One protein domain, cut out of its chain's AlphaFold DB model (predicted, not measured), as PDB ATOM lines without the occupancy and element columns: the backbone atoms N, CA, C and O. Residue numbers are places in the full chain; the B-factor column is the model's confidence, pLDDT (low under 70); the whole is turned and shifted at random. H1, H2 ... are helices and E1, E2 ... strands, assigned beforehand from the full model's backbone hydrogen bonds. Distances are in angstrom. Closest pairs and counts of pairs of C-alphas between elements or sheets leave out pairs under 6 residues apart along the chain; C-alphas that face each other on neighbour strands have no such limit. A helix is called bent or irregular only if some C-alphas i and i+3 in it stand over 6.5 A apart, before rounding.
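Overview. This is residues 51 to 170 of the 171 residues of an uncharacterized protein of Bacteroidetes bacterium QS_3_64_15 (UniProt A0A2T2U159). A twisted sheet of six strands curls round helix H2, with H1 beside H2 on the same face and no named helix on the other. H1 covers the E2 and E3 part of the sheet, H2 mainly E4 and E5. The 120 printed residues hold, along the chain, E1 E2 E3 H1 H2 E4 E5 E6; the antiparallel sheet runs E3 E2 E1 E4 E5 E6. The class is mixed, helices and strands, in two layers, helices on one face of a sheet; the whole is compact, radius of gyration of the C-alphas 13.7 A, spans 37 by 28 by 28 A.

Arrangement. E1, residues 58 to 65, E2, 72 to 81, and E3, 84 to 89, form a meander, each strand the antiparallel neighbour of the one before, with N 60 and O 78 at 2.8 A and N 79 and O 86 at 2.9 A, within hydrogen-bond range. H1, residues 97 to 112, lies over E2 at a height over the sheet of 9.5 A; their closest C-alphas, Leu 75 and Val 103, are 6.5 A apart. H1 and H2, residues 116 to 127, form a helical hairpin and touch, closest at C-alphas Ala 109 and Ala 122, 5.4 A, at a shallow tilt of 29 degrees, opposite ways. E4, residues 133 to 141, pairs antiparallel with E1, N 61 and O 137 at 2.8 A; its closest C-alpha to H2 is Leu 134, 6.1 A from Gly 127. E4, E5, residues 149 to 158, and E6, 161 to 168, form the second meander, N 136 and O 155 at 2.9 A, N 154 and O 166 at 2.9 A. Edge strands E3 and E6 are apart. Every O i to N i+4 pair is within hydrogen-bond range in H1, 6 of 8 in irregular H2, whose C-alphas 117 and 120 are 7.6 A apart.

Along the chain. E1 begins at C-alpha 58 (36.416, 85.329, 2.023). E2 spans 27.2 A, H1 23.5 A, E4 26.5 A and E5 26.9 A. E6 bends by 50 degrees at residue 164 and ends at C-alpha 168 (32.398, 94.687, 11.170).

Size, cuts and confidence. The farthest C-alphas, Asn 131 and Asp 143, are 37.4 A apart. The printed part has no cut and no long link. Residues 114 to 117 and 143 to 145 have pLDDT under 70.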
ATOM      1  N   PRO A  51      36.923  76.116   8.608       89.38
ATOM      2  CA  PRO A  51      38.370  76.229   8.748       89.38
ATOM      3  C   PRO A  51      38.939  77.325   7.850       89.38
ATOM      4  O   PRO A  51      38.558  77.426   6.681       89.38
ATOM      5  N   VAL A  52      39.874  78.105   8.396       88.50
ATOM      6  CA  VAL A  52      40.526  79.176   7.646       88.50
ATOM      7  C   VAL A  52      41.372  78.580   6.525       88.50
ATOM      8  O   VAL A  52      42.275  77.781   6.778       88.50
ATOM      9  N   ASP A  53      41.093  79.003   5.295       88.62
ATOM     10  CA  ASP A  53      41.936  78.762   4.132       88.62
ATOM     11  C   ASP A  53      42.679  80.063   3.783       88.62
ATOM     12  O   ASP A  53      42.041  81.018   3.342       88.62
ATOM     13  N   PRO A  54      44.015  80.118   3.947       85.56
ATOM     14  CA  PRO A  54      44.817  81.296   3.616       85.56
ATOM     15  C   PRO A  54      44.748  81.741   2.151       85.56
ATOM     16  O   PRO A  54      45.200  82.832   1.830       85.56
ATOM     17  N   SER A  55      44.279  80.875   1.252       87.94
ATOM     18  CA  SER A  55      44.125  81.191  -0.168       87.94
ATOM     19  C   SER A  55      42.760  81.779  -0.520       87.94
ATOM     20  O   SER A  55      42.581  82.177  -1.669       87.94
ATOM     21  N   ALA A  56      41.809  81.786   0.419       90.31
ATOM     22  CA  ALA A  56      40.476  82.341   0.227       90.31
ATOM     23  C   ALA A  56      40.444  83.829   0.591       90.31
ATOM     24  O   ALA A  56      40.922  84.217   1.654       90.31
ATOM     25  N   ASP A  57      39.834  84.638  -0.274       90.06
ATOM     26  CA  ASP A  57      39.587  86.057  -0.013       90.06
ATOM     27  C   ASP A  57      38.523  86.214   1.076       90.06
ATOM     28  O   ASP A  57      38.684  86.985   2.017       90.06
ATOM     29  N   THR A  58      37.447  85.430   0.987       91.19
ATOM     30  CA  THR A  58      36.416  85.329   2.023       91.19
ATOM     31  C   THR A  58      35.973  83.884   2.201       91.19
ATOM     32  O   THR A  58      36.017  83.059   1.281       91.19
ATOM     33  N   ILE A  59      35.529  83.567   3.415       93.00
ATOM     34  CA  ILE A  59      35.000  82.256   3.784       93.00
ATOM     35  C   ILE A  59      33.594  82.458   4.322       93.00
ATOM     36  O   ILE A  59      33.388  83.203   5.280       93.00
ATOM     37  N   HIS A  60      32.629  81.774   3.722       94.12
ATOM     38  CA  HIS A  60      31.228  81.841   4.107       94.12
ATOM     39  C   HIS A  60      30.806  80.503   4.695       94.12
ATOM     40  O   HIS A  60      30.943  79.473   4.051       94.12
ATOM     41  N   THR A  61      30.283  80.496   5.911       95.19
ATOM     42  CA  THR A  61      29.738  79.298   6.553       95.19
ATOM     43  C   THR A  61      28.228  79.408   6.576       95.19
ATOM     44  O   THR A  61      27.695  80.376   7.114       95.19
ATOM     45  N   VAL A  62      27.556  78.418   5.999       95.06
ATOM     46  CA  VAL A  62      26.097  78.328   5.971       95.06
ATOM     47  C   VAL A  62      25.668  77.268   6.973       95.06
ATOM     48  O   VAL A  62      26.184  76.148   6.947       95.06
ATOM     49  N   ALA A  63      24.726  77.596   7.850       95.44
ATOM     50  CA  ALA A  63      24.175  76.660   8.822       95.44
ATOM     51  C   ALA A  63      22.649  76.733   8.868       95.44
ATOM     52  O   ALA A  63      22.076  77.817   8.802       95.44
ATOM     53  N   ALA A  64      22.010  75.574   9.024       94.50
ATOM     54  CA  ALA A  64      20.603  75.478   9.390       94.50
ATOM     55  C   ALA A  64      20.493  75.495  10.913       94.50
ATOM     56  O   ALA A  64      21.233  74.779  11.588       94.50
ATOM     57  N   ILE A  65      19.584  76.300  11.446       93.31
ATOM     58  CA  ILE A  65      19.340  76.443  12.880       93.31
ATOM     59  C   ILE A  65      17.861  76.176  13.124       93.31
ATOM     60  O   ILE A  65      17.001  76.708  12.423       93.31
ATOM     61  N   ASP A  66      17.552  75.362  14.125       90.75
ATOM     62  CA  ASP A  66      16.168  75.099  14.501       90.75
ATOM     63  C   ASP A  66      15.500  76.395  14.984       90.75
ATOM     64  O   ASP A  66      16.142  77.275  15.555       90.75
ATOM     65  N   SER A  67      14.184  76.524  14.814       86.62
ATOM     66  CA  SER A  67      13.452  77.731  15.236       86.62
ATOM     67  C   SER A  67      13.497  77.986  16.747       86.62
ATOM     68  O   SER A  67      13.253  79.106  17.193       86.62
ATOM     69  N   THR A  68      13.813  76.959  17.539       87.31
ATOM     70  CA  THR A  68      14.057  77.074  18.980       87.31
ATOM     71  C   THR A  68      15.446  77.612  19.300       87.31
ATOM     72  O   THR A  68      15.671  77.984  20.440       87.31
ATOM     73  N   LEU A  69      16.372  77.660  18.335       87.81
ATOM     74  CA  LEU A  69      17.788  78.013  18.503       87.81
ATOM     75  C   LEU A  69      18.609  77.056  19.378       87.81
ATOM     76  O   LEU A  69      19.796  77.286  19.603       87.81
ATOM     77  N   ALA A  70      17.993  75.973  19.848       86.19
ATOM     78  CA  ALA A  70      18.644  74.962  20.669       86.19
ATOM     79  C   ALA A  70      19.695  74.162  19.893       86.19
ATOM     80  O   ALA A  70      20.699  73.709  20.448       86.19
ATOM     81  N   HIS A  71      19.453  73.957  18.600       89.75
ATOM     82  CA  HIS A  71      20.261  73.108  17.744       89.75
ATOM     83  C   HIS A  71      20.491  73.764  16.389       89.75
ATOM     84  O   HIS A  71      19.703  74.582  15.914       89.75
ATOM     85  N   GLY A  72      21.591  73.372  15.761       91.56
ATOM     86  CA  GLY A  72      21.921  73.773  14.411       91.56
ATOM     87  C   GLY A  72      22.994  72.874  13.824       91.56
ATOM     88  O   GLY A  72      23.720  72.170  14.535       91.56
ATOM     89  N   HIS A  73      23.090  72.894  12.503       92.44
ATOM     90  CA  HIS A  73      24.022  72.080  11.746       92.44
ATOM     91  C   HIS A  73      24.671  72.917  10.646       92.44
ATOM     92  O   HIS A  73      23.956  73.557   9.870       92.44
ATOM     93  N   PRO A  74      26.010  72.881  10.518       94.00
ATOM     94  CA  PRO A  74      26.645  73.425   9.333       94.00
ATOM     95  C   PRO A  74      26.155  72.651   8.103       94.00
ATOM     96  O   PRO A  74      26.060  71.422   8.117       94.00
ATOM     97  N   LEU A  75      25.827  73.385   7.046       94.75
ATOM     98  CA  LEU A  75      25.442  72.837   5.751       94.75
ATOM     99  C   LEU A  75      26.652  72.814   4.827       94.75
ATOM    100  O   LEU A  75      27.033  71.772   4.298       94.75
ATOM    101  N   SER A  76      27.295  73.963   4.674       95.12
ATOM    102  CA  SER A  76      28.399  74.122   3.741       95.12
ATOM    103  C   SER A  76      29.336  75.243   4.154       95.12
ATOM    104  O   SER A  76      28.993  76.118   4.952       95.12
ATOM    105  N   ALA A  77      30.529  75.210   3.572       95.69
ATOM    106  CA  ALA A  77      31.413  76.357   3.499       95.69
ATOM    107  C   ALA A  77      31.567  76.774   2.033       95.69
ATOM    108  O   ALA A  77      31.662  75.911   1.165       95.69
ATOM    109  N   VAL A  78      31.588  78.074   1.759       94.56
ATOM    110  CA  VAL A  78      31.904  78.634   0.443       94.56
ATOM    111  C   VAL A  78      33.208  79.400   0.573       94.56
ATOM    112  O   VAL A  78      33.298  80.351   1.349       94.56
ATOM    113  N   TYR A  79      34.216  78.973  -0.175       93.56
ATOM    114  CA  TYR A  79      35.513  79.632  -0.244       93.56
ATOM    115  C   TYR A  79      35.574  80.465  -1.519       93.56
ATOM    116  O   TYR A  79      35.502  79.918  -2.623       93.56
ATOM    117  N   VAL A  80      35.700  81.782  -1.367       91.50
ATOM    118  CA  VAL A  80      35.814  82.710  -2.495       91.50
ATOM    119  C   VAL A  80      37.285  82.918  -2.822       91.50
ATOM    120  O   VAL A  80      38.080  83.217  -1.934       91.50
ATOM    121  N   ARG A  81      37.653  82.741  -4.093       90.31
ATOM    122  CA  ARG A  81      39.006  82.992  -4.613       90.31
ATOM    123  C   ARG A  81      38.917  83.746  -5.927       90.31
ATOM    124  O   ARG A  81      38.651  83.141  -6.971       90.31
ATOM    125  N   ASP A  82      39.135  85.052  -5.876       85.06
ATOM    126  CA  ASP A  82      38.933  86.025  -6.947       85.06
ATOM    127  C   ASP A  82      37.504  85.952  -7.514       85.06
ATOM    128  O   ASP A  82      36.593  86.645  -7.064       85.06
ATOM    129  N   ARG A  83      37.277  85.060  -8.481       80.81
ATOM    130  CA  ARG A  83      35.972  84.833  -9.131       80.81
ATOM    131  C   ARG A  83      35.486  83.394  -9.043       80.81
ATOM    132  O   ARG A  83      34.527  83.032  -9.716       80.81
ATOM    133  N   THR A  84      36.185  82.566  -8.280       87.00
ATOM    134  CA  THR A  84      35.865  81.151  -8.113       87.00
ATOM    135  C   THR A  84      35.209  80.945  -6.760       87.00
ATOM    136  O   THR A  84      35.636  81.536  -5.767       87.00
ATOM    137  N   LEU A  85      34.185  80.100  -6.738       90.12
ATOM    138  CA  LEU A  85      33.450  79.710  -5.545       90.12
ATOM    139  C   LEU A  85      33.620  78.204  -5.362       90.12
ATOM    140  O   LEU A  85      33.180  77.430  -6.208       90.12
ATOM    141  N   ASP A  86      34.247  77.787  -4.265       91.88
ATOM    142  CA  ASP A  86      34.344  76.371  -3.912       91.88
ATOM    143  C   ASP A  86      33.398  76.057  -2.757       91.88
ATOM    144  O   ASP A  86      33.539  76.607  -1.664       91.88
ATOM    145  N   VAL A  87      32.449  75.149  -2.990       93.31
ATOM    146  CA  VAL A  87      31.458  74.740  -1.985       93.31
ATOM    147  C   VAL A  87      31.868  73.423  -1.326       93.31
ATOM    148  O   VAL A  87      31.712  72.341  -1.902       93.31
ATOM    149  N   GLU A  88      32.338  73.499  -0.085       95.25
ATOM    150  CA  GLU A  88      32.598  72.341   0.769       95.25
ATOM    151  C   GLU A  88      31.312  71.898   1.473       95.25
ATOM    152  O   GLU A  88      30.621  72.699   2.100       95.25
ATOM    153  N   ASP A  89      31.005  70.604   1.408       95.12
ATOM    154  CA  ASP A  89      29.923  70.002   2.185       95.12
ATOM    155  C   ASP A  89      30.366  69.808   3.638       95.12
ATOM    156  O   ASP A  89      31.353  69.121   3.908       95.12
ATOM    157  N   ARG A  90      29.644  70.423   4.574       95.12
ATOM    158  CA  ARG A  90      29.985  70.416   6.005       95.12
ATOM    159  C   ARG A  90      28.960  69.666   6.847       95.12
ATOM    160  O   ARG A  90      29.077  69.660   8.073       95.12
ATOM    161  N   ARG A  91      27.970  69.037   6.210       94.75
ATOM    162  CA  ARG A  91      26.888  68.343   6.908       94.75
ATOM    163  C   ARG A  91      27.430  67.169   7.721       94.75
ATOM    164  O   ARG A  91      28.314  66.446   7.252       94.75
ATOM    165  N   PRO A  92      26.887  66.919   8.922       90.81
ATOM    166  CA  PRO A  92      27.199  65.693   9.637       90.81
ATOM    167  C   PRO A  92      26.618  64.467   8.897       90.81
ATOM    168  O   PRO A  92      25.655  64.602   8.140       90.81
ATOM    169  N   PRO A  93      27.172  63.256   9.103       88.69
ATOM    170  CA  PRO A  93      26.737  62.047   8.390       88.69
ATOM    171  C   PRO A  93      25.261  61.672   8.581       88.69
ATOM    172  O   PRO A  93      24.698  60.948   7.764       88.69
ATOM    173  N   ASP A  94      24.651  62.130   9.671       88.94
ATOM    174  CA  ASP A  94      23.262  61.909  10.068       88.94
ATOM    175  C   ASP A  94      22.349  63.113   9.778       88.94
ATOM    176  O   ASP A  94      21.207  63.145  10.241       88.94
ATOM    177  N   ALA A  95      22.821  64.090   8.993       89.12
ATOM    178  CA  ALA A  95      22.024  65.249   8.614       89.12
ATOM    179  C   ALA A  95      20.707  64.844   7.914       89.12
ATOM    180  O   ALA A  95      20.700  63.922   7.088       89.12
ATOM    181  N   PRO A  96      19.598  65.562   8.173       90.00
ATOM    182  CA  PRO A  96      18.340  65.365   7.462       90.00
ATOM    183  C   PRO A  96      18.504  65.421   5.938       90.00
ATOM    184  O   PRO A  96      19.265  66.232   5.413       90.00
ATOM    185  N   ALA A  97      17.724  64.619   5.206       89.81
ATOM    186  CA  ALA A  97      17.772  64.594   3.739       89.81
ATOM    187  C   ALA A  97      17.522  65.978   3.108       89.81
ATOM    188  O   ALA A  97      18.190  66.333   2.145       89.81
ATOM    189  N   ALA A  98      16.650  66.793   3.712       90.06
ATOM    190  CA  ALA A  98      16.388  68.164   3.273       90.06
ATOM    191  C   ALA A  98      17.651  69.052   3.264       90.06
ATOM    192  O   ALA A  98      17.754  69.960   2.448       90.06
ATOM    193  N   HIS A  99      18.643  68.769   4.119       92.62
ATOM    194  CA  HIS A  99      19.914  69.498   4.115       92.62
ATOM    195  C   HIS A  99      20.748  69.169   2.869       92.62
ATOM    196  O   HIS A  99      21.535  70.000   2.432       92.62
ATOM    197  N   ALA A 100      20.592  67.970   2.293       92.06
ATOM    198  CA  ALA A 100      21.215  67.618   1.014       92.06
ATOM    199  C   ALA A 100      20.640  68.455  -0.116       92.06
ATOM    200  O   ALA A 100      21.386  69.122  -0.824       92.06
ATOM    201  N   ASP A 101      19.313  68.469  -0.203       91.25
ATOM    202  CA  ASP A 101      18.595  69.225  -1.220       91.25
ATOM    203  C   ASP A 101      18.914  70.725  -1.112       91.25
ATOM    204  O   ASP A 101      19.078  71.396  -2.127       91.25
ATOM    205  N   ALA A 102      19.053  71.247   0.111       91.50
ATOM    206  CA  ALA A 102      19.479  72.620   0.360       91.50
ATOM    207  C   ALA A 102      20.904  72.899  -0.155       91.50
ATOM    208  O   ALA A 102      21.110  73.857  -0.892       91.50
ATOM    209  N   VAL A 103      21.890  72.053   0.165       92.69
ATOM    210  CA  VAL A 103      23.269  72.234  -0.332       92.69
ATOM    211  C   VAL A 103      23.339  72.127  -1.859       92.69
ATOM    212  O   VAL A 103      24.074  72.885  -2.490       92.69
ATOM    213  N   ASP A 104      22.567  71.229  -2.470       91.69
ATOM    214  CA  ASP A 104      22.523  71.091  -3.927       91.69
ATOM    215  C   ASP A 104      21.866  72.307  -4.603       91.69
ATOM    216  O   ASP A 104      22.358  72.771  -5.633       91.69
ATOM    217  N   ARG A 105      20.816  72.885  -3.999       90.38
ATOM    218  CA  ARG A 105      20.243  74.168  -4.444       90.38
ATOM    219  C   ARG A 105      21.245  75.307  -4.325       90.38
ATOM    220  O   ARG A 105      21.430  76.029  -5.298       90.38
ATOM    221  N   LEU A 106      21.928  75.421  -3.186       91.56
ATOM    222  CA  LEU A 106      22.948  76.443  -2.972       91.56
ATOM    223  C   LEU A 106      24.046  76.351  -4.035       91.56
ATOM    224  O   LEU A 106      24.412  77.362  -4.620       91.56
ATOM    225  N   ARG A 107      24.544  75.145  -4.334       91.44
ATOM    226  CA  ARG A 107      25.524  74.931  -5.413       91.44
ATOM    227  C   ARG A 107      24.994  75.397  -6.762       91.44
ATOM    228  O   ARG A 107      25.692  76.124  -7.456       91.44
ATOM    229  N   SER A 108      23.762  75.020  -7.101       90.19
ATOM    230  CA  SER A 108      23.127  75.448  -8.351       90.19
ATOM    231  C   SER A 108      23.005  76.971  -8.439       90.19
ATOM    232  O   SER A 108      23.308  77.538  -9.482       90.19
ATOM    233  N   ALA A 109      22.597  77.637  -7.356       88.69
ATOM    234  CA  ALA A 109      22.470  79.091  -7.313       88.69
ATOM    235  C   ALA A 109      23.840  79.783  -7.420       88.69
ATOM    236  O   ALA A 109      24.000  80.742  -8.173       88.69
ATOM    237  N   LEU A 110      24.862  79.267  -6.730       88.81
ATOM    238  CA  LEU A 110      26.223  79.804  -6.796       88.81
ATOM    239  C   LEU A 110      26.878  79.597  -8.169       88.81
ATOM    240  O   LEU A 110      27.626  80.467  -8.604       88.81
ATOM    241  N   ASP A 111      26.569  78.506  -8.876       85.06
ATOM    242  CA  ASP A 111      27.028  78.278 -10.256       85.06
ATOM    243  C   ASP A 111      26.438  79.304 -11.245       85.06
ATOM    244  O   ASP A 111      27.055  79.620 -12.267       85.06
ATOM    245  N   GLU A 112      25.249  79.843 -10.956       81.12
ATOM    246  CA  GLU A 112      24.622  80.911 -11.745       81.12
ATOM    247  C   GLU A 112      25.174  82.306 -11.394       81.12
ATOM    248  O   GLU A 112      25.142  83.229 -12.220       81.12
ATOM    249  N   ILE A 113      25.735  82.463 -10.193       70.38
ATOM    250  CA  ILE A 113      26.287  83.721  -9.700       70.38
ATOM    251  C   ILE A 113      27.692  83.957 -10.275       70.38
ATOM    252  O   ILE A 113      28.688  83.361  -9.880       70.38
ATOM    253  N   LEU A 114      27.798  84.931 -11.183       60.22
ATOM    254  CA  LEU A 114      29.078  85.369 -11.763       60.22
ATOM    255  C   LEU A 114      29.910  86.271 -10.830       60.22
ATOM    256  O   LEU A 114      31.055  86.592 -11.158       60.22
ATOM    257  N   ILE A 115      29.325  86.752  -9.724       64.38
ATOM    258  CA  ILE A 115      29.932  87.734  -8.814       64.38
ATOM    259  C   ILE A 115      29.636  87.338  -7.354       64.38
ATOM    260  O   ILE A 115      28.469  87.371  -6.972       64.38
ATOM    261  N   PRO A 116      30.654  87.078  -6.510       63.00
ATOM    262  CA  PRO A 116      30.496  86.661  -5.103       63.00
ATOM    263  C   PRO A 116      29.630  87.569  -4.205       63.00
ATOM    264  O   PRO A 116      29.260  87.180  -3.105       63.00
ATOM    265  N   VAL A 117      29.274  88.769  -4.668       63.66
ATOM    266  CA  VAL A 117      28.396  89.724  -3.971       63.66
ATOM    267  C   VAL A 117      26.967  89.185  -3.778       63.66
ATOM    268  O   VAL A 117      26.269  89.658  -2.893       63.66
ATOM    269  N   TYR A 118      26.537  88.180  -4.547       78.81
ATOM    270  CA  TYR A 118      25.174  87.625  -4.477       78.81
ATOM    271  C   TYR A 118      25.046  86.340  -3.636       78.81
ATOM    272  O   TYR A 118      24.035  85.646  -3.722       78.81
ATOM    273  N   ILE A 119      26.054  85.995  -2.824       85.31
ATOM    274  CA  ILE A 119      26.004  84.791  -1.968       85.31
ATOM    275  C   ILE A 119      24.804  84.832  -1.009       85.31
ATOM    276  O   ILE A 119      24.203  83.794  -0.747       85.31
ATOM    277  N   ASP A 120      24.424  86.016  -0.529       86.50
ATOM    278  CA  ASP A 120      23.299  86.189   0.395       86.50
ATOM    279  C   ASP A 120      21.976  85.773  -0.254       86.50
ATOM    280  O   ASP A 120      21.206  85.034   0.356       86.50
ATOM    281  N   ASP A 121      21.762  86.167  -1.512       86.69
ATOM    282  CA  ASP A 121      20.563  85.821  -2.279       86.69
ATOM    283  C   ASP A 121      20.477  84.302  -2.488       86.69
ATOM    284  O   ASP A 121      19.447  83.690  -2.210       86.69
ATOM    285  N   ALA A 122      21.587  83.657  -2.867       88.69
ATOM    286  CA  ALA A 122      21.633  82.200  -3.024       88.69
ATOM    287  C   ALA A 122      21.373  81.444  -1.711       88.69
ATOM    288  O   ALA A 122      20.738  80.383  -1.702       88.69
ATOM    289  N   VAL A 123      21.870  81.966  -0.587       89.75
ATOM    290  CA  VAL A 123      21.618  81.377   0.733       89.75
ATOM    291  C   VAL A 123      20.157  81.566   1.136       89.75
ATOM    292  O   VAL A 123      19.538  80.613   1.608       89.75
ATOM    293  N   MET A 124      19.590  82.748   0.909       87.94
ATOM    294  CA  MET A 124      18.194  83.052   1.206       87.94
ATOM    295  C   MET A 124      17.235  82.141   0.421       87.94
ATOM    296  O   MET A 124      16.388  81.489   1.033       87.94
ATOM    297  N   GLU A 125      17.435  81.980  -0.892       85.94
ATOM    298  CA  GLU A 125      16.642  81.064  -1.739       85.94
ATOM    299  C   GLU A 125      16.741  79.599  -1.274       85.94
ATOM    300  O   GLU A 125      15.783  78.824  -1.327       85.94
ATOM    301  N   THR A 126      17.902  79.197  -0.753       84.25
ATOM    302  CA  THR A 126      18.101  77.845  -0.211       84.25
ATOM    303  C   THR A 126      17.232  77.589   1.033       84.25
ATOM    304  O   THR A 126      16.782  76.456   1.269       84.25
ATOM    305  N   GLY A 127      16.962  78.641   1.811       79.19
ATOM    306  CA  GLY A 127      16.209  78.608   3.066       79.19
ATOM    307  C   GLY A 127      14.742  78.252   2.924       79.19
ATOM    308  O   GLY A 127      14.187  77.650   3.840       79.19
ATOM    309  N   GLU A 128      14.133  78.511   1.765       79.06
ATOM    310  CA  GLU A 128      12.726  78.181   1.485       79.06
ATOM    311  C   GLU A 128      12.393  76.701   1.719       79.06
ATOM    312  O   GLU A 128      11.258  76.327   2.021       79.06
ATOM    313  N   SER A 129      13.393  75.836   1.561       75.69
ATOM    314  CA  SER A 129      13.234  74.389   1.654       75.69
ATOM    315  C   SER A 129      13.478  73.803   3.043       75.69
ATOM    316  O   SER A 129      13.291  72.598   3.240       75.69
ATOM    317  N   LEU A 130      13.895  74.633   4.001       84.44
ATOM    318  CA  LEU A 130      14.274  74.217   5.343       84.44
ATOM    319  C   LEU A 130      13.244  74.691   6.368       84.44
ATOM    320  O   LEU A 130      12.740  75.808   6.320       84.44
ATOM    321  N   ASN A 131      12.952  73.831   7.343       84.56
ATOM    322  CA  ASN A 131      12.193  74.239   8.518       84.56
ATOM    323  C   ASN A 131      13.171  74.829   9.535       84.56
ATOM    324  O   ASN A 131      13.963  74.081  10.102       84.56
ATOM    325  N   GLY A 132      13.102  76.136   9.783       89.56
ATOM    326  CA  GLY A 132      13.966  76.810  10.752       89.56
ATOM    327  C   GLY A 132      14.533  78.111  10.204       89.56
ATOM    328  O   GLY A 132      13.878  78.800   9.423       89.56
ATOM    329  N   LEU A 133      15.738  78.440  10.650       92.38
ATOM    330  CA  LEU A 133      16.504  79.607  10.242       92.38
ATOM    331  C   LEU A 133      17.745  79.174   9.458       92.38
ATOM    332  O   LEU A 133      18.290  78.091   9.678       92.38
ATOM    333  N   LEU A 134      18.225  80.053   8.586       94.12
ATOM    334  CA  LEU A 134      19.542  79.936   7.969       94.12
ATOM    335  C   LEU A 134      20.460  81.018   8.513       94.12
ATOM    336  O   LEU A 134      20.096  82.185   8.530       94.12
ATOM    337  N   ALA A 135      21.666  80.642   8.916       94.00
ATOM    338  CA  ALA A 135      22.715  81.590   9.245       94.00
ATOM    339  C   ALA A 135      23.794  81.578   8.163       94.00
ATOM    340  O   ALA A 135      24.271  80.510   7.767       94.00
ATOM    341  N   LEU A 136      24.200  82.770   7.734       94.19
ATOM    342  CA  LEU A 136      25.347  83.005   6.870       94.19
ATOM    343  C   LEU A 136      26.410  83.757   7.655       94.19
ATOM    344  O   LEU A 136      26.186  84.870   8.115       94.19
ATOM    345  N   HIS A 137      27.583  83.159   7.775       92.50
ATOM    346  CA  HIS A 137      28.702  83.713   8.516       92.50
ATOM    347  C   HIS A 137      29.879  83.938   7.572       92.50
ATOM    348  O   HIS A 137      30.467  82.976   7.090       92.50
ATOM    349  N   THR A 138      30.209  85.195   7.292       92.50
ATOM    350  CA  THR A 138      31.275  85.600   6.370       92.50
ATOM    351  C   THR A 138      32.474  86.119   7.146       92.50
ATOM    352  O   THR A 138      32.315  86.981   8.011       92.50
ATOM    353  N   VAL A 139      33.670  85.633   6.819       91.00
ATOM    354  CA  VAL A 139      34.930  86.080   7.425       91.00
ATOM    355  C   VAL A 139      36.024  86.306   6.387       91.00
ATOM    356  O   VAL A 139      36.096  85.589   5.391       91.00
ATOM    357  N   GLN A 140      36.902  87.268   6.671       90.06
ATOM    358  CA  GLN A 140      38.191  87.477   6.006       90.06
ATOM    359  C   GLN A 140      39.294  87.579   7.057       90.06
ATOM    360  O   GLN A 140      39.071  88.065   8.172       90.06
ATOM    361  N   TYR A 141      40.491  87.149   6.676       87.00
ATOM    362  CA  TYR A 141      41.707  87.240   7.475       87.00
ATOM    363  C   TYR A 141      42.810  87.873   6.622       87.00
ATOM    364  O   TYR A 141      42.838  87.650   5.416       87.00
ATOM    365  N   ASP A 142      43.707  88.651   7.235       75.62
ATOM    366  CA  ASP A 142      44.770  89.365   6.502       75.62
ATOM    367  C   ASP A 142      45.737  88.417   5.771       75.62
ATOM    368  O   ASP A 142      45.977  88.583   4.582       75.62
ATOM    369  N   ASP A 143      46.317  87.447   6.491       69.25
ATOM    370  CA  ASP A 143      47.390  86.577   5.983       69.25
ATOM    371  C   ASP A 143      47.389  85.212   6.711       69.25
ATOM    372  O   ASP A 143      48.270  84.867   7.505       69.25
ATOM    373  N   GLY A 144      46.362  84.405   6.440       63.59
ATOM    374  CA  GLY A 144      46.282  83.005   6.868       63.59
ATOM    375  C   GLY A 144      45.668  82.739   8.246       63.59
ATOM    376  O   GLY A 144      45.131  83.622   8.904       63.59
ATOM    377  N   ALA A 145      45.709  81.468   8.659       65.31
ATOM    378  CA  ALA A 145      44.889  80.927   9.752       65.31
ATOM    379  C   ALA A 145      45.164  81.517  11.146       65.31
ATOM    380  O   ALA A 145      44.273  81.497  11.991       65.31
ATOM    381  N   ASP A 146      46.367  82.048  11.373       74.69
ATOM    382  CA  ASP A 146      46.757  82.673  12.644       74.69
ATOM    383  C   ASP A 146      46.606  84.208  12.624       74.69
ATOM    384  O   ASP A 146      46.890  84.873  13.625       74.69
ATOM    385  N   ALA A 147      46.197  84.791  11.491       79.69
ATOM    386  CA  ALA A 147      45.991  86.229  11.368       79.69
ATOM    387  C   ALA A 147      44.701  86.669  12.075       79.69
ATOM    388  O   ALA A 147      43.761  85.896  12.270       79.69
ATOM    389  N   ALA A 148      44.647  87.945  12.455       83.06
ATOM    390  CA  ALA A 148      43.421  88.523  12.978       83.06
ATOM    391  C   ALA A 148      42.342  88.551  11.884       83.06
ATOM    392  O   ALA A 148      42.621  88.811  10.713       83.06
ATOM    393  N   CYS A 149      41.099  88.295  12.285       86.88
ATOM    394  CA  CYS A 149      39.942  88.447  11.417       86.88
ATOM    395  C   CYS A 149      39.763  89.936  11.092       86.88
ATOM    396  O   CYS A 149      39.611  90.741  12.012       86.88
ATOM    397  N   THR A 150      39.773  90.307   9.815       88.88
ATOM    398  CA  THR A 150      39.692  91.704   9.354       88.88
ATOM    399  C   THR A 150      38.302  92.108   8.906       88.88
ATOM    400  O   THR A 150      37.910  93.263   9.085       88.88
ATOM    401  N   TYR A 151      37.533  91.137   8.426       89.69
ATOM    402  CA  TYR A 151      36.129  91.288   8.098       89.69
ATOM    403  C   TYR A 151      35.320  90.186   8.757       89.69
ATOM    404  O   TYR A 151      35.698  89.016   8.709       89.69
ATOM    405  N   PHE A 152      34.189  90.566   9.335       90.62
ATOM    406  CA  PHE A 152      33.197  89.641   9.840       90.62
ATOM    407  C   PHE A 152      31.806  90.183   9.547       90.62
ATOM    408  O   PHE A 152      31.493  91.327   9.875       90.62
ATOM    409  N   ARG A 153      30.957  89.322   8.997       92.31
ATOM    410  CA  ARG A 153      29.529  89.570   8.875       92.31
ATOM    411  C   ARG A 153      28.759  88.316   9.239       92.31
ATOM    412  O   ARG A 153      29.138  87.216   8.841       92.31
ATOM    413  N   THR A 154      27.662  88.473   9.961       92.00
ATOM    414  CA  THR A 154      26.692  87.401  10.150       92.00
ATOM    415  C   THR A 154      25.306  87.879   9.776       92.00
ATOM    416  O   THR A 154      24.896  88.963  10.185       92.00
ATOM    417  N   SER A 155      24.587  87.025   9.060       93.06
ATOM    418  CA  SER A 155      23.204  87.243   8.664       93.06
ATOM    419  C   SER A 155      22.361  86.046   9.097       93.06
ATOM    420  O   SER A 155      22.837  84.909   9.058       93.06
ATOM    421  N   LEU A 156      21.134  86.292   9.546       92.94
ATOM    422  CA  LEU A 156      20.158  85.267   9.922       92.94
ATOM    423  C   LEU A 156      18.904  85.452   9.074       92.94
ATOM    424  O   LEU A 156      18.357  86.549   9.025       92.94
ATOM    425  N   PHE A 157      18.431  84.379   8.455       92.25
ATOM    426  CA  PHE A 157      17.290  84.374   7.550       92.25
ATOM    427  C   PHE A 157      16.186  83.458   8.078       92.25
ATOM    428  O   PHE A 157      16.468  82.376   8.599       92.25
ATOM    429  N   GLY A 158      14.933  83.876   7.913       90.12
ATOM    430  CA  GLY A 158      13.741  83.060   8.140       90.12
ATOM    431  C   GLY A 158      12.927  82.962   6.857       90.12
ATOM    432  O   GLY A 158      12.148  83.861   6.552       90.12
ATOM    433  N   GLY A 159      13.106  81.881   6.094       85.69
ATOM    434  CA  GLY A 159      12.612  81.826   4.715       85.69
ATOM    435  C   GLY A 159      13.298  82.892   3.853       85.69
ATOM    436  O   GLY A 159      14.523  82.978   3.858       85.69
ATOM    437  N   GLU A 160      12.511  83.720   3.166       84.50
ATOM    438  CA  GLU A 160      12.986  84.822   2.307       84.50
ATOM    439  C   GLU A 160      13.215  86.150   3.067       84.50
ATOM    440  O   GLU A 160      13.399  87.200   2.455       84.50
ATOM    441  N   GLU A 161      13.146  86.153   4.402       87.94
ATOM    442  CA  GLU A 161      13.278  87.372   5.209       87.94
ATOM    443  C   GLU A 161      14.626  87.417   5.938       87.94
ATOM    444  O   GLU A 161      14.979  86.487   6.666       87.94
ATOM    445  N   LEU A 162      15.368  88.519   5.771       90.44
ATOM    446  CA  LEU A 162      16.545  88.838   6.582       90.44
ATOM    447  C   LEU A 162      16.088  89.319   7.964       90.44
ATOM    448  O   LEU A 162      15.443  90.357   8.080       90.44
ATOM    449  N   LEU A 163      16.443  88.563   9.002       90.94
ATOM    450  CA  LEU A 163      16.019  88.785  10.386       90.94
ATOM    451  C   LEU A 163      17.090  89.446  11.257       90.94
ATOM    452  O   LEU A 163      16.767  90.010  12.293       90.94
ATOM    453  N   LEU A 164      18.366  89.277  10.920       90.94
ATOM    454  CA  LEU A 164      19.496  89.858  11.643       90.94
ATOM    455  C   LEU A 164      20.636  90.051  10.661       90.94
ATOM    456  O   LEU A 164      20.951  89.126   9.918       90.94
ATOM    457  N   GLU A 165      21.299  91.197  10.724       91.88
ATOM    458  CA  GLU A 165      22.589  91.419  10.081       91.88
ATOM    459  C   GLU A 165      23.501  92.200  11.023       91.88
ATOM    460  O   GLU A 165      23.112  93.217  11.598       91.88
ATOM    461  N   VAL A 166      24.726  91.708  11.189       90.12
ATOM    462  CA  VAL A 166      25.786  92.398  11.925       90.12
ATOM    463  C   VAL A 166      27.058  92.317  11.112       90.12
ATOM    464  O   VAL A 166      27.481  91.229  10.729       90.12
ATOM    465  N   GLU A 167      27.686  93.466  10.896       90.94
ATOM    466  CA  GLU A 167      28.885  93.611  10.078       90.94
ATOM    467  C   GLU A 167      29.957  94.418  10.816       90.94
ATOM    468  O   GLU A 167      29.673  95.388  11.525       90.94
ATOM    469  N   ARG A 168      31.216  94.013  10.641       89.31
ATOM    470  CA  ARG A 168      32.398  94.687  11.170       89.31
ATOM    471  C   ARG A 168      33.563  94.528  10.198       89.31
ATOM    472  O   ARG A 168      33.879  93.422   9.770       89.31
ATOM    473  N   GLY A 169      34.263  95.629   9.936       85.56
ATOM    474  CA  GLY A 169      35.360  95.678   8.965       85.56
ATOM    475  C   GLY A 169      34.906  96.246   7.621       85.56
ATOM    476  O   GLY A 169      33.882  96.922   7.537       85.56
ATOM    477  N   THR A 170      35.701  96.035   6.577       78.25
ATOM    478  CA  THR A 170      35.375  96.448   5.204       78.25
ATOM    479  C   THR A 170      36.049  95.485   4.230       78.25
ATOM    480  O   THR A 170      37.218  95.164   4.445       78.25
TER     481      THR A 170